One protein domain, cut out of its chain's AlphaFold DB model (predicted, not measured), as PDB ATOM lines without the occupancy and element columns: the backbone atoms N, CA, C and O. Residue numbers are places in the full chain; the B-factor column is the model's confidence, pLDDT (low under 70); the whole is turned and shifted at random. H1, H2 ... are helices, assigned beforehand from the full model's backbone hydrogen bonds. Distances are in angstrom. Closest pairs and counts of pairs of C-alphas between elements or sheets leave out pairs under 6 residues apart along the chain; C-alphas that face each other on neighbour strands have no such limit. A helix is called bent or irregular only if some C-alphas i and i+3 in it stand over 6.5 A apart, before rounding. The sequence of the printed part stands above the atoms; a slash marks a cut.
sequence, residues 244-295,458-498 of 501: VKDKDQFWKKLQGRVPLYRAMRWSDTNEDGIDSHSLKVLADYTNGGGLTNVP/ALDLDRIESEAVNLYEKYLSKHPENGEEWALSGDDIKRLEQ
ATOM      1  N   VAL A 244     -21.463  84.190  91.976       80.44
ATOM      2  CA  VAL A 244     -21.293  84.372  90.535       80.44
ATOM      3  C   VAL A 244     -20.121  85.325  90.263       80.44
ATOM      4  O   VAL A 244     -19.889  86.289  91.000       80.44
ATOM      5  N   LYS A 245     -19.321  85.039  89.227       76.19
ATOM      6  CA  LYS A 245     -18.168  85.879  88.832       76.19
ATOM      7  C   LYS A 245     -18.397  86.702  87.568       76.19
ATOM      8  O   LYS A 245     -17.747  87.724  87.385       76.19
ATOM      9  N   ASP A 246     -19.293  86.249  86.703       83.38
ATOM     10  CA  ASP A 246     -19.531  86.814  85.381       83.38
ATOM     11  C   ASP A 246     -20.974  86.535  84.928       83.38
ATOM     12  O   ASP A 246     -21.709  85.763  85.552       83.38
ATOM     13  N   LYS A 247     -21.397  87.185  83.839       87.94
ATOM     14  CA  LYS A 247     -22.754  87.021  83.304       87.94
ATOM     15  C   LYS A 247     -23.048  85.587  82.849       87.94
ATOM     16  O   LYS A 247     -24.181  85.137  82.975       87.94
ATOM     17  N   ASP A 248     -22.058  84.843  82.368       88.69
ATOM     18  CA  ASP A 248     -22.278  83.472  81.895       88.69
ATOM     19  C   ASP A 248     -22.640  82.543  83.057       88.69
ATOM     20  O   ASP A 248     -23.562  81.727  82.963       88.69
ATOM     21  N   GLN A 249     -21.945  82.690  84.185       89.12
ATOM     22  CA  GLN A 249     -22.288  82.018  85.433       89.12
ATOM     23  C   GLN A 249     -23.649  82.483  85.966       89.12
ATOM     24  O   GLN A 249     -24.410  81.646  86.453       89.12
ATOM     25  N   PHE A 250     -23.984  83.775  85.834       91.62
ATOM     26  CA  PHE A 250     -25.290  84.310  86.231       91.62
ATOM     27  C   PHE A 250     -26.429  83.599  85.492       91.62
ATOM     28  O   PHE A 250     -27.322  83.049  86.136       91.62
ATOM     29  N   TRP A 251     -26.370  83.538  84.158       94.06
ATOM     30  CA  TRP A 251     -27.426  82.936  83.338       94.06
ATOM     31  C   TRP A 251     -27.579  81.436  83.583       94.06
ATOM     32  O   TRP A 251     -28.701  80.950  83.726       94.06
ATOM     33  N   LYS A 252     -26.465  80.703  83.722       91.31
ATOM     34  CA  LYS A 252     -26.489  79.274  84.085       91.31
ATOM     35  C   LYS A 252     -27.145  79.050  85.445       91.31
ATOM     36  O   LYS A 252     -27.968  78.147  85.595       91.31
ATOM     37  N   LYS A 253     -26.795  79.882  86.429       90.75
ATOM     38  CA  LYS A 253     -27.356  79.794  87.776       90.75
ATOM     39  C   LYS A 253     -28.840  80.151  87.791       90.75
ATOM     40  O   LYS A 253     -29.612  79.427  88.408       90.75
ATOM     41  N   LEU A 254     -29.250  81.208  87.087       92.81
ATOM     42  CA  LEU A 254     -30.657  81.581  86.930       92.81
ATOM     43  C   LEU A 254     -31.461  80.433  86.314       92.81
ATOM     44  O   LEU A 254     -32.456  80.025  86.904       92.81
ATOM     45  N   GLN A 255     -31.008  79.874  85.186       92.38
ATOM     46  CA  GLN A 255     -31.697  78.779  84.498       92.38
ATOM     47  C   GLN A 255     -31.968  77.592  85.434       92.38
ATOM     48  O   GLN A 255     -33.092  77.104  85.485       92.38
ATOM     49  N   GLY A 256     -30.973  77.171  86.222       87.50
ATOM     50  CA  GLY A 256     -31.140  76.071  87.178       87.50
ATOM     51  C   GLY A 256     -32.106  76.373  88.332       87.50
ATOM     52  O   GLY A 256     -32.631  75.448  88.945       87.50
ATOM     53  N   ARG A 257     -32.361  77.652  88.638       88.25
ATOM     54  CA  ARG A 257     -33.267  78.079  89.721       88.25
ATOM     55  C   ARG A 257     -34.692  78.366  89.255       88.25
ATOM     56  O   ARG A 257     -35.596  78.374  90.082       88.25
ATOM     57  N   VAL A 258     -34.930  78.575  87.962       90.44
ATOM     58  CA  VAL A 258     -36.267  78.908  87.436       90.44
ATOM     59  C   VAL A 258     -37.346  77.872  87.798       90.44
ATOM     60  O   VAL A 258     -38.412  78.300  88.249       90.44
ATOM     61  N   PRO A 259     -37.110  76.545  87.711       86.94
ATOM     62  CA  PRO A 259     -38.090  75.555  88.171       86.94
ATOM     63  C   PRO A 259     -38.422  75.690  89.666       86.94
ATOM     64  O   PRO A 259     -39.584  75.602  90.055       86.94
ATOM     65  N   LEU A 260     -37.417  75.996  90.499       82.44
ATOM     66  CA  LEU A 260     -37.598  76.254  91.932       82.44
ATOM     67  C   LEU A 260     -38.462  77.502  92.170       82.44
ATOM     68  O   LEU A 260     -39.399  77.465  92.965       82.44
ATOM     69  N   TYR A 261     -38.177  78.600  91.467       83.25
ATOM     70  CA  TYR A 261     -38.956  79.837  91.571       83.25
ATOM     71  C   TYR A 261     -40.405  79.649  91.133       83.25
ATOM     72  O   TYR A 261     -41.314  80.170  91.780       83.25
ATOM     73  N   ARG A 262     -40.635  78.856  90.082       84.12
ATOM     74  CA  ARG A 262     -41.983  78.466  89.673       84.12
ATOM     75  C   ARG A 262     -42.688  77.659  90.766       84.12
ATOM     76  O   ARG A 262     -43.807  78.008  91.124       84.12
ATOM     77  N   ALA A 263     -42.033  76.644  91.335       77.94
ATOM     78  CA  ALA A 263     -42.602  75.833  92.416       77.94
ATOM     79  C   ALA A 263     -43.015  76.682  93.630       77.94
ATOM     80  O   ALA A 263     -44.088  76.480  94.193       77.94
ATOM     81  N   MET A 264     -42.187  77.664  94.005       72.25
ATOM     82  CA  MET A 264     -42.495  78.583  95.104       72.25
ATOM     83  C   MET A 264     -43.668  79.514  94.777       72.25
ATOM     84  O   MET A 264     -44.546  79.666  95.617       72.25
ATOM     85  N   ARG A 265     -43.748  80.069  93.554       73.00
ATOM     86  CA  ARG A 265     -44.907  80.876  93.109       73.00
ATOM     87  C   ARG A 265     -46.225  80.104  93.178       73.00
ATOM     88  O   ARG A 265     -47.258  80.687  93.476       73.00
ATOM     89  N   TRP A 266     -46.185  78.804  92.899       64.38
ATOM     90  CA  TRP A 266     -47.363  77.935  92.898       64.38
ATOM     91  C   TRP A 266     -47.865  77.597  94.309       64.38
ATOM     92  O   TRP A 266     -49.060  77.376  94.496       64.38
ATOM     93  N   SER A 267     -46.985  77.615  95.319       56.72
ATOM     94  CA  SER A 267     -47.386  77.461  96.727       56.72
ATOM     95  C   SER A 267     -48.334  78.574  97.198       56.72
ATOM     96  O   SER A 267     -49.058  78.366  98.170       56.72
ATOM     97  N   ASP A 268     -48.347  79.726  96.522       54.72
ATOM     98  CA  ASP A 268     -49.190  80.870  96.875       54.72
ATOM     99  C   ASP A 268     -50.557  80.869  96.157       54.72
ATOM    100  O   ASP A 268     -51.451  81.620  96.555       54.72
ATOM    101  N   THR A 269     -50.763  80.043  95.116       52.56
ATOM    102  CA  THR A 269     -51.930  80.154  94.211       52.56
ATOM    103  C   THR A 269     -52.997  79.057  94.327       52.56
ATOM    104  O   THR A 269     -54.044  79.201  93.702       52.56
ATOM    105  N   ASN A 270     -52.832  78.021  95.165       51.41
ATOM    106  CA  ASN A 270     -53.858  76.983  95.428       51.41
ATOM    107  C   ASN A 270     -54.451  76.288  94.165       51.41
ATOM    108  O   ASN A 270     -55.611  75.869  94.181       51.41
ATOM    109  N   GLU A 271     -53.678  76.129  93.082       52.31
ATOM    110  CA  GLU A 271     -54.071  75.361  91.881       52.31
ATOM    111  C   GLU A 271     -53.284  74.039  91.745       52.31
ATOM    112  O   GLU A 271     -52.135  73.925  92.176       52.31
ATOM    113  N   ASP A 272     -53.917  73.024  91.142       52.44
ATOM    114  CA  ASP A 272     -53.394  71.658  91.027       52.44
ATOM    115  C   ASP A 272     -52.239  71.533  90.003       52.44
ATOM    116  O   ASP A 272     -52.450  71.659  88.797       52.44
ATOM    117  N   GLY A 273     -51.034  71.162  90.476       58.56
ATOM    118  CA  GLY A 273     -50.069  70.370  89.688       58.56
ATOM    119  C   GLY A 273     -48.606  70.838  89.629       58.56
ATOM    120  O   GLY A 273     -48.121  71.151  88.544       58.56
ATOM    121  N   ILE A 274     -47.855  70.828  90.742       63.59
ATOM    122  CA  ILE A 274     -46.388  70.995  90.666       63.59
ATOM    123  C   ILE A 274     -45.816  69.852  89.811       63.59
ATOM    124  O   ILE A 274     -46.023  68.679  90.128       63.59
ATOM    125  N   ASP A 275     -45.115  70.179  88.724       70.50
ATOM    126  CA  ASP A 275     -44.530  69.160  87.854       70.50
ATOM    127  C   ASP A 275     -43.385  68.410  88.560       70.50
ATOM    128  O   ASP A 275     -42.747  68.902  89.500       70.50
ATOM    129  N   SER A 276     -43.118  67.193  88.090       67.62
ATOM    130  CA  SER A 276     -42.124  66.300  88.683       67.62
ATOM    131  C   SER A 276     -40.704  66.871  88.650       67.62
ATOM    132  O   SER A 276     -39.930  66.587  89.565       67.62
ATOM    133  N   HIS A 277     -40.360  67.697  87.655       74.56
ATOM    134  CA  HIS A 277     -39.049  68.330  87.565       74.56
ATOM    135  C   HIS A 277     -38.888  69.421  88.627       74.56
ATOM    136  O   HIS A 277     -37.895  69.421  89.350       74.56
ATOM    137  N   SER A 278     -39.888  70.285  88.804       70.50
ATOM    138  CA  SER A 278     -39.902  71.299  89.867       70.50
ATOM    139  C   SER A 278     -39.776  70.678  91.271       70.50
ATOM    140  O   SER A 278     -38.992  71.159  92.094       70.50
ATOM    141  N   LEU A 279     -40.480  69.567  91.538       71.38
ATOM    142  CA  LEU A 279     -40.358  68.815  92.798       71.38
ATOM    143  C   LEU A 279     -38.975  68.176  92.974       71.38
ATOM    144  O   LEU A 279     -38.420  68.202  94.073       71.38
ATOM    145  N   LYS A 280     -38.409  67.619  91.898       70.25
ATOM    146  CA  LYS A 280     -37.077  67.007  91.900       70.25
ATOM    147  C   LYS A 280     -35.986  68.041  92.173       70.25
ATOM    148  O   LYS A 280     -35.161  67.812  93.046       70.25
ATOM    149  N   VAL A 281     -36.036  69.203  91.521       73.19
ATOM    150  CA  VAL A 281     -35.098  70.315  91.760       73.19
ATOM    151  C   VAL A 281     -35.180  70.810  93.208       73.19
ATOM    152  O   VAL A 281     -34.146  71.050  93.830       73.19
ATOM    153  N   LEU A 282     -36.386  70.924  93.776       69.12
ATOM    154  CA  LEU A 282     -36.572  71.297  95.182       69.12
ATOM    155  C   LEU A 282     -35.981  70.240  96.136       69.12
ATOM    156  O   LEU A 282     -35.254  70.595  97.065       69.12
ATOM    157  N   ALA A 283     -36.222  68.950  95.878       65.44
ATOM    158  CA  ALA A 283     -35.643  67.853  96.654       65.44
ATOM    159  C   ALA A 283     -34.105  67.824  96.556       65.44
ATOM    160  O   ALA A 283     -33.420  67.735  97.577       65.44
ATOM    161  N   ASP A 284     -33.550  67.972  95.353       70.81
ATOM    162  CA  ASP A 284     -32.107  68.001  95.108       70.81
ATOM    163  C   ASP A 284     -31.443  69.197  95.803       70.81
ATOM    164  O   ASP A 284     -30.371  69.046  96.387       70.81
ATOM    165  N   TYR A 285     -32.098  70.363  95.834       68.00
ATOM    166  CA  TYR A 285     -31.601  71.540  96.553       68.00
ATOM    167  C   TYR A 285     -31.549  71.318  98.072       68.00
ATOM    168  O   TYR A 285     -30.591  71.729  98.724       68.00
ATOM    169  N   THR A 286     -32.547  70.630  98.645       62.91
ATOM    170  CA  THR A 286     -32.560  70.290 100.081       62.91
ATOM    171  C   THR A 286     -31.559  69.195 100.456       62.91
ATOM    172  O   THR A 286     -31.008  69.218 101.555       62.91
ATOM    173  N   ASN A 287     -31.290  68.257  99.543       60.91
ATOM    174  CA  ASN A 287     -30.367  67.141  99.762       60.91
ATOM    175  C   ASN A 287     -28.907  67.508  99.455       60.91
ATOM    176  O   ASN A 287     -27.982  66.931 100.024       60.91
ATOM    177  N   GLY A 288     -28.687  68.471  98.563       59.41
ATOM    178  CA  GLY A 288     -27.379  68.906  98.090       59.41
ATOM    179  C   GLY A 288     -26.714  69.949  98.979       59.41
ATOM    180  O   GLY A 288     -26.094  70.852  98.428       59.41
ATOM    181  N   GLY A 289     -26.847  69.846 100.311       50.03
ATOM    182  CA  GLY A 289     -26.255  70.734 101.321       50.03
ATOM    183  C   GLY A 289     -24.726  70.824 101.241       50.03
ATOM    184  O   GLY A 289     -24.006  70.344 102.110       50.03
ATOM    185  N   GLY A 290     -24.221  71.426 100.170       49.31
ATOM    186  CA  GLY A 290     -22.843  71.817  99.988       49.31
ATOM    187  C   GLY A 290     -22.633  73.121 100.733       49.31
ATOM    188  O   GLY A 290     -23.386  74.078 100.552       49.31
ATOM    189  N   LEU A 291     -21.618  73.134 101.593       46.25
ATOM    190  CA  LEU A 291     -21.108  74.332 102.246       46.25
ATOM    191  C   LEU A 291     -21.082  75.493 101.244       46.25
ATOM    192  O   LEU A 291     -20.610  75.331 100.118       46.25
ATOM    193  N   THR A 292     -21.589  76.658 101.651       49.03
ATOM    194  CA  THR A 292     -21.436  77.895 100.881       49.03
ATOM    195  C   THR A 292     -19.969  78.046 100.503       49.03
ATOM    196  O   THR A 292     -19.122  78.126 101.396       49.03
ATOM    197  N   ASN A 293     -19.665  78.055  99.202       52.75
ATOM    198  CA  ASN A 293     -18.321  78.363  98.729       52.75
ATOM    199  C   ASN A 293     -17.891  79.678  99.380       52.75
ATOM    200  O   ASN A 293     -18.585  80.687  99.237       52.75
ATOM    201  N   VAL A 294     -16.775  79.654 100.113       46.31
ATOM    202  CA  VAL A 294     -16.153  80.874 100.630       46.31
ATOM    203  C   VAL A 294     -15.893  81.757  99.407       46.31
ATOM    204  O   VAL A 294     -15.204  81.302  98.487       46.31
ATOM    205  N   PRO A 295     -16.488  82.958  99.318       51.88
ATOM    206  CA  PRO A 295     -16.241  83.828  98.183       51.88
ATOM    207  C   PRO A 295     -14.732  84.073  98.054       51.88
ATOM    208  O   PRO A 295     -14.035  84.182  99.062       51.88
ATOM    209  N   ALA A 458     -26.807  97.317  86.785       87.56
ATOM    210  CA  ALA A 458     -27.113  95.995  87.309       87.56
ATOM    211  C   ALA A 458     -28.360  95.453  86.599       87.56
ATOM    212  O   ALA A 458     -29.244  96.208  86.197       87.56
ATOM    213  N   LEU A 459     -28.429  94.142  86.414       92.25
ATOM    214  CA  LEU A 459     -29.622  93.479  85.904       92.25
ATOM    215  C   LEU A 459     -30.764  93.573  86.935       92.25
ATOM    216  O   LEU A 459     -30.530  93.397  88.130       92.25
ATOM    217  N   ASP A 460     -31.989  93.829  86.471       94.81
ATOM    218  CA  ASP A 460     -33.204  93.820  87.301       94.81
ATOM    219  C   ASP A 460     -33.574  92.367  87.623       94.81
ATOM    220  O   ASP A 460     -34.257  91.695  86.842       94.81
ATOM    221  N   LEU A 461     -33.052  91.851  88.738       94.38
ATOM    222  CA  LEU A 461     -33.160  90.434  89.070       94.38
ATOM    223  C   LEU A 461     -34.617  90.011  89.246       94.38
ATOM    224  O   LEU A 461     -35.008  88.972  88.721       94.38
ATOM    225  N   ASP A 462     -35.424  90.824  89.924       93.56
ATOM    226  CA  ASP A 462     -36.817  90.490  90.237       93.56
ATOM    227  C   ASP A 462     -37.646  90.364  88.951       93.56
ATOM    228  O   ASP A 462     -38.416  89.412  88.764       93.56
ATOM    229  N   ARG A 463     -37.442  91.291  88.008       95.25
ATOM    230  CA  ARG A 463     -38.092  91.225  86.699       95.25
ATOM    231  C   ARG A 463     -37.579  90.061  85.860       95.25
ATOM    232  O   ARG A 463     -38.379  89.380  85.220       95.25
ATOM    233  N   ILE A 464     -36.271  89.822  85.860       96.38
ATOM    234  CA  ILE A 464     -35.648  88.742  85.090       96.38
ATOM    235  C   ILE A 464     -36.105  87.373  85.584       96.38
ATOM    236  O   ILE A 464     -36.492  86.544  84.762       96.38
ATOM    237  N   GLU A 465     -36.109  87.136  86.898       94.19
ATOM    238  CA  GLU A 465     -36.626  85.901  87.494       94.19
ATOM    239  C   GLU A 465     -38.087  85.687  87.089       94.19
ATOM    240  O   GLU A 465     -38.465  84.590  86.674       94.19
ATOM    241  N   SER A 466     -38.894  86.752  87.110       93.69
ATOM    242  CA  SER A 466     -40.295  86.685  86.702       93.69
ATOM    243  C   SER A 466     -40.497  86.301  85.238       93.69
ATOM    244  O   SER A 466     -41.286  85.406  84.931       93.69
ATOM    245  N   GLU A 467     -39.778  86.954  84.330       96.00
ATOM    246  CA  GLU A 467     -39.872  86.691  82.894       96.00
ATOM    247  C   GLU A 467     -39.287  85.324  82.517       96.00
ATOM    248  O   GLU A 467     -39.801  84.650  81.621       96.00
ATOM    249  N   ALA A 468     -38.248  84.877  83.223       95.06
ATOM    250  CA  ALA A 468     -37.678  83.550  83.038       95.06
ATOM    251  C   ALA A 468     -38.658  82.443  83.468       95.06
ATOM    252  O   ALA A 468     -38.790  81.445  82.759       95.06
ATOM    253  N   VAL A 469     -39.416  82.639  84.555       93.00
ATOM    254  CA  VAL A 469     -40.512  81.726  84.933       93.00
ATOM    255  C   VAL A 469     -41.595  81.683  83.852       93.00
ATOM    256  O   VAL A 469     -41.992  80.592  83.449       93.00
ATOM    257  N   ASN A 470     -42.015  82.829  83.307       93.75
ATOM    258  CA  ASN A 470     -43.009  82.867  82.224       93.75
ATOM    259  C   ASN A 470     -42.531  82.109  80.970       93.75
ATOM    260  O   ASN A 470     -43.308  81.423  80.300       93.75
ATOM    261  N   LEU A 471     -41.241  82.226  80.634       94.56
ATOM    262  CA  LEU A 471     -40.623  81.464  79.545       94.56
ATOM    263  C   LEU A 471     -40.664  79.957  79.808       94.56
ATOM    264  O   LEU A 471     -40.978  79.187  78.896       94.56
ATOM    265  N   TYR A 472     -40.377  79.548  81.042       92.75
ATOM    266  CA  TYR A 472     -40.419  78.150  81.446       92.75
ATOM    267  C   TYR A 472     -41.840  77.576  81.406       92.75
ATOM    268  O   TYR A 472     -42.064  76.516  80.825       92.75
ATOM    269  N   GLU A 473     -42.838  78.310  81.902       90.31
ATOM    270  CA  GLU A 473     -44.250  77.909  81.819       90.31
ATOM    271  C   GLU A 473     -44.722  77.752  80.371       90.31
ATOM    272  O   GLU A 473     -45.362  76.760  80.008       90.31
ATOM    273  N   LYS A 474     -44.339  78.689  79.498       91.69
ATOM    274  CA  LYS A 474     -44.635  78.598  78.066       91.69
ATOM    275  C   LYS A 474     -43.985  77.370  77.427       91.69
ATOM    276  O   LYS A 474     -44.590  76.766  76.539       91.69
ATOM    277  N   TYR A 475     -42.781  76.992  77.852       92.06
ATOM    278  CA  TYR A 475     -42.133  75.766  77.392       92.06
ATOM    279  C   TYR A 475     -42.892  74.516  77.854       92.06
ATOM    280  O   TYR A 475     -43.224  73.678  77.012       92.06
ATOM    281  N   LEU A 476     -43.239  74.432  79.143       88.56
ATOM    282  CA  LEU A 476     -43.983  73.307  79.718       88.56
ATOM    283  C   LEU A 476     -45.373  73.136  79.094       88.56
ATOM    284  O   LEU A 476     -45.796  72.009  78.864       88.56
ATOM    285  N   SER A 477     -46.047  74.229  78.713       87.88
ATOM    286  CA  SER A 477     -47.337  74.156  78.001       87.88
ATOM    287  C   SER A 477     -47.265  73.377  76.678       87.88
ATOM    288  O   SER A 477     -48.278  72.876  76.192       87.88
ATOM    289  N   LYS A 478     -46.066  73.271  76.092       89.50
ATOM    290  CA  LYS A 478     -45.790  72.507  74.869       89.50
ATOM    291  C   LYS A 478     -45.098  71.169  75.144       89.50
ATOM    292  O   LYS A 478     -45.190  70.281  74.304       89.50
ATOM    293  N   HIS A 479     -44.422  71.034  76.287       87.00
ATOM    294  CA  HIS A 479     -43.615  69.869  76.665       87.00
ATOM    295  C   HIS A 479     -43.866  69.481  78.139       87.00
ATOM    296  O   HIS A 479     -42.997  69.699  78.985       87.00
ATOM    297  N   PRO A 480     -45.041  68.915  78.476       77.94
ATOM    298  CA  PRO A 480     -45.474  68.740  79.869       77.94
ATOM    299  C   PRO A 480     -44.584  67.799  80.692       77.94
ATOM    300  O   PRO A 480     -44.491  67.949  81.905       77.94
ATOM    301  N   GLU A 481     -43.933  66.834  80.035       78.69
ATOM    302  CA  GLU A 481     -43.130  65.785  80.682       78.69
ATOM    303  C   GLU A 481     -41.608  66.001  80.546       78.69
ATOM    304  O   GLU A 481     -40.836  65.285  81.179       78.69
ATOM    305  N   ASN A 482     -41.157  67.013  79.786       82.56
ATOM    306  CA  ASN A 482     -39.736  67.217  79.448       82.56
ATOM    307  C   ASN A 482     -39.146  68.499  80.057       82.56
ATOM    308  O   ASN A 482     -38.300  69.155  79.452       82.56
ATOM    309  N   GLY A 483     -39.569  68.876  81.266       80.31
ATOM    310  CA  GLY A 483     -39.065  70.080  81.941       80.31
ATOM    311  C   GLY A 483     -37.534  70.143  82.077       80.31
ATOM    312  O   GLY A 483     -36.982  71.239  82.086       80.31
ATOM    313  N   GLU A 484     -36.861  68.987  82.115       83.50
ATOM    314  CA  GLU A 484     -35.396  68.845  82.196       83.50
ATOM    315  C   GLU A 484     -34.641  69.362  80.959       83.50
ATOM    316  O   GLU A 484     -33.473  69.727  81.068       83.50
ATOM    317  N   GLU A 485     -35.283  69.411  79.789       87.44
ATOM    318  CA  GLU A 485     -34.659  69.857  78.533       87.44
ATOM    319  C   GLU A 485     -34.773  71.375  78.315       87.44
ATOM    320  O   GLU A 485     -34.286  71.905  77.310       87.44
ATOM    321  N   TRP A 486     -35.419  72.099  79.234       92.00
ATOM    322  CA  TRP A 486     -35.569  73.541  79.108       92.00
ATOM    323  C   TRP A 486     -34.239  74.279  79.289       92.00
ATOM    324  O   TRP A 486     -33.491  74.061  80.244       92.00
ATOM    325  N   ALA A 487     -33.983  75.226  78.388       93.44
ATOM    326  CA  ALA A 487     -32.848  76.127  78.470       93.44
ATOM    327  C   ALA A 487     -33.210  77.521  77.957       93.44
ATOM    328  O   ALA A 487     -34.037  77.672  77.054       93.44
ATOM    329  N   LEU A 488     -32.547  78.539  78.508       93.44
ATOM    330  CA  LEU A 488     -32.610  79.892  77.968       93.44
ATOM    331  C   LEU A 488     -31.843  79.933  76.643       93.44
ATOM    332  O   LEU A 488     -30.658  79.596  76.588       93.44
ATOM    333  N   SER A 489     -32.505  80.359  75.566       93.62
ATOM    334  CA  SER A 489     -31.820  80.581  74.293       93.62
ATOM    335  C   SER A 489     -30.973  81.859  74.336       93.62
ATOM    336  O   SER A 489     -31.179  82.742  75.172       93.62
ATOM    337  N   GLY A 490     -30.039  82.007  73.391       93.38
ATOM    338  CA  GLY A 490     -29.259  83.243  73.263       93.38
ATOM    339  C   GLY A 490     -30.126  84.486  73.013       93.38
ATOM    340  O   GLY A 490     -29.766  85.577  73.450       93.38
ATOM    341  N   ASP A 491     -31.281  84.328  72.362       95.00
ATOM    342  CA  ASP A 491     -32.225  85.426  72.133       95.00
ATOM    343  C   ASP A 491     -33.059  85.741  73.384       95.00
ATOM    344  O   ASP A 491     -33.323  86.913  73.659       95.00
ATOM    345  N   ASP A 492     -33.405  84.727  74.189       95.12
ATOM    346  CA  ASP A 492     -34.040  84.945  75.495       95.12
ATOM    347  C   ASP A 492     -33.114  85.735  76.420       95.12
ATOM    348  O   ASP A 492     -33.549  86.720  77.015       95.12
ATOM    349  N   ILE A 493     -31.833  85.354  76.487       94.50
ATOM    350  CA  ILE A 493     -30.818  86.054  77.286       94.50
ATOM    351  C   ILE A 493     -30.703  87.512  76.840       94.50
ATOM    352  O   ILE A 493     -30.861  88.405  77.667       94.50
ATOM    353  N   LYS A 494     -30.526  87.777  75.539       93.88
ATOM    354  CA  LYS A 494     -30.448  89.153  75.013       93.88
ATOM    355  C   LYS A 494     -31.675  89.990  75.362       93.88
ATOM    356  O   LYS A 494     -31.553  91.192  75.580       93.88
ATOM    357  N   ARG A 495     -32.863  89.378  75.386       94.81
ATOM    358  CA  ARG A 495     -34.107  90.058  75.764       94.81
ATOM    359  C   ARG A 495     -34.150  90.353  77.263       94.81
ATOM    360  O   ARG A 495     -34.512  91.460  77.642       94.81
ATOM    361  N   LEU A 496     -33.776  89.387  78.102       95.12
ATOM    362  CA  LEU A 496     -33.727  89.551  79.559       95.12
ATOM    363  C   LEU A 496     -32.658  90.568  79.985       95.12
ATOM    364  O   LEU A 496     -32.890  91.338  80.910       95.12
ATOM    365  N   GLU A 497     -31.530  90.640  79.273       93.31
ATOM    366  CA  GLU A 497     -30.453  91.614  79.505       93.31
ATOM    367  C   GLU A 497     -30.882  93.077  79.345       93.31
ATOM    368  O   GLU A 497     -30.184  93.973  79.817       93.31
ATOM    369  N   GLN A 498     -32.023  93.339  78.702       92.62
ATOM    370  CA  GLN A 498     -32.575  94.691  78.588       92.62
ATOM    371  C   GLN A 498     -33.165  95.191  79.915       92.62
ATOM    372  O   GLN A 498     -33.332  96.399  80.095       92.62
TER     373      GLN A 498
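Overview. This is residues 244 to 295 and 458 to 498 of the 501 residues of the protein "DEKNAAC100567" of Brettanomyces naardenensis (UniProt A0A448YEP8). A bent helix, H1, runs through the middle, and its second arm, H1b, is packed between two helices that cross it, H2 on one side and H3 on the other. Short H4 lies farthest out, near H3 and the first arm, H1a. Residues 267 to 272 and 286 to 294 stick out. The printed part has 93 residues with four named helices, H1 to H4 in chain order, and no named strand: all helix. It is compact, with a radius of gyration of the C-alphas of 13.9 A, and spans 37 by 34 by 24 A.

Along the chain. H1, residues 247 to 266, was assigned as one helix by its hydrogen bonds but is bent: C-alphas 256 and 259 are 7.0 A apart. H1a, residues 247 to 256, begins at C-alpha 247 (-22.754, 87.021, 83.304) and is 14.3 A long; H1b, residues 259 to 266, is 10.7 A long. H2 is residues 276 to 287, 16.2 A; H3 is 461 to 476, 22.3 A; H4 is 490 to 496, 10.0 A, ending at C-alpha 496 (-33.727, 89.551, 79.559).

Arrangement. H1a and H1b stand at a steep tilt of 55 degrees. H1b touches H2 residues 277 to 282, about perpendicular at 73 degrees; the closest C-alphas, of Pro 259 and Ser 278, are 4.9 A apart. H1b touches H3 residues 465 to 472 at 87 degrees, about perpendicular, closest at C-alphas Arg 262 and Val 469, 5.9 A. H3 and H4 only just touch, with 3 pairs of C-alphas within 8 A, the closest Ile 464 and Leu 496 at 5.9 A. H2 and H3 are apart. In H1a, H1b, H2, H3 and H4 every O i to N i+4 pair is within hydrogen-bond range.

Size, cuts and confidence. The farthest C-alphas, of Val 294 and Lys 478, are 40.1 A apart. Residues 296 to 457 are cut out, with 19.6 A between C-alphas 295 and 458. The link from H3 to H4 is long, 13 residues. Confidence is under 70 at residues 266 to 274, 276, 282 to 283 and 285 to 295.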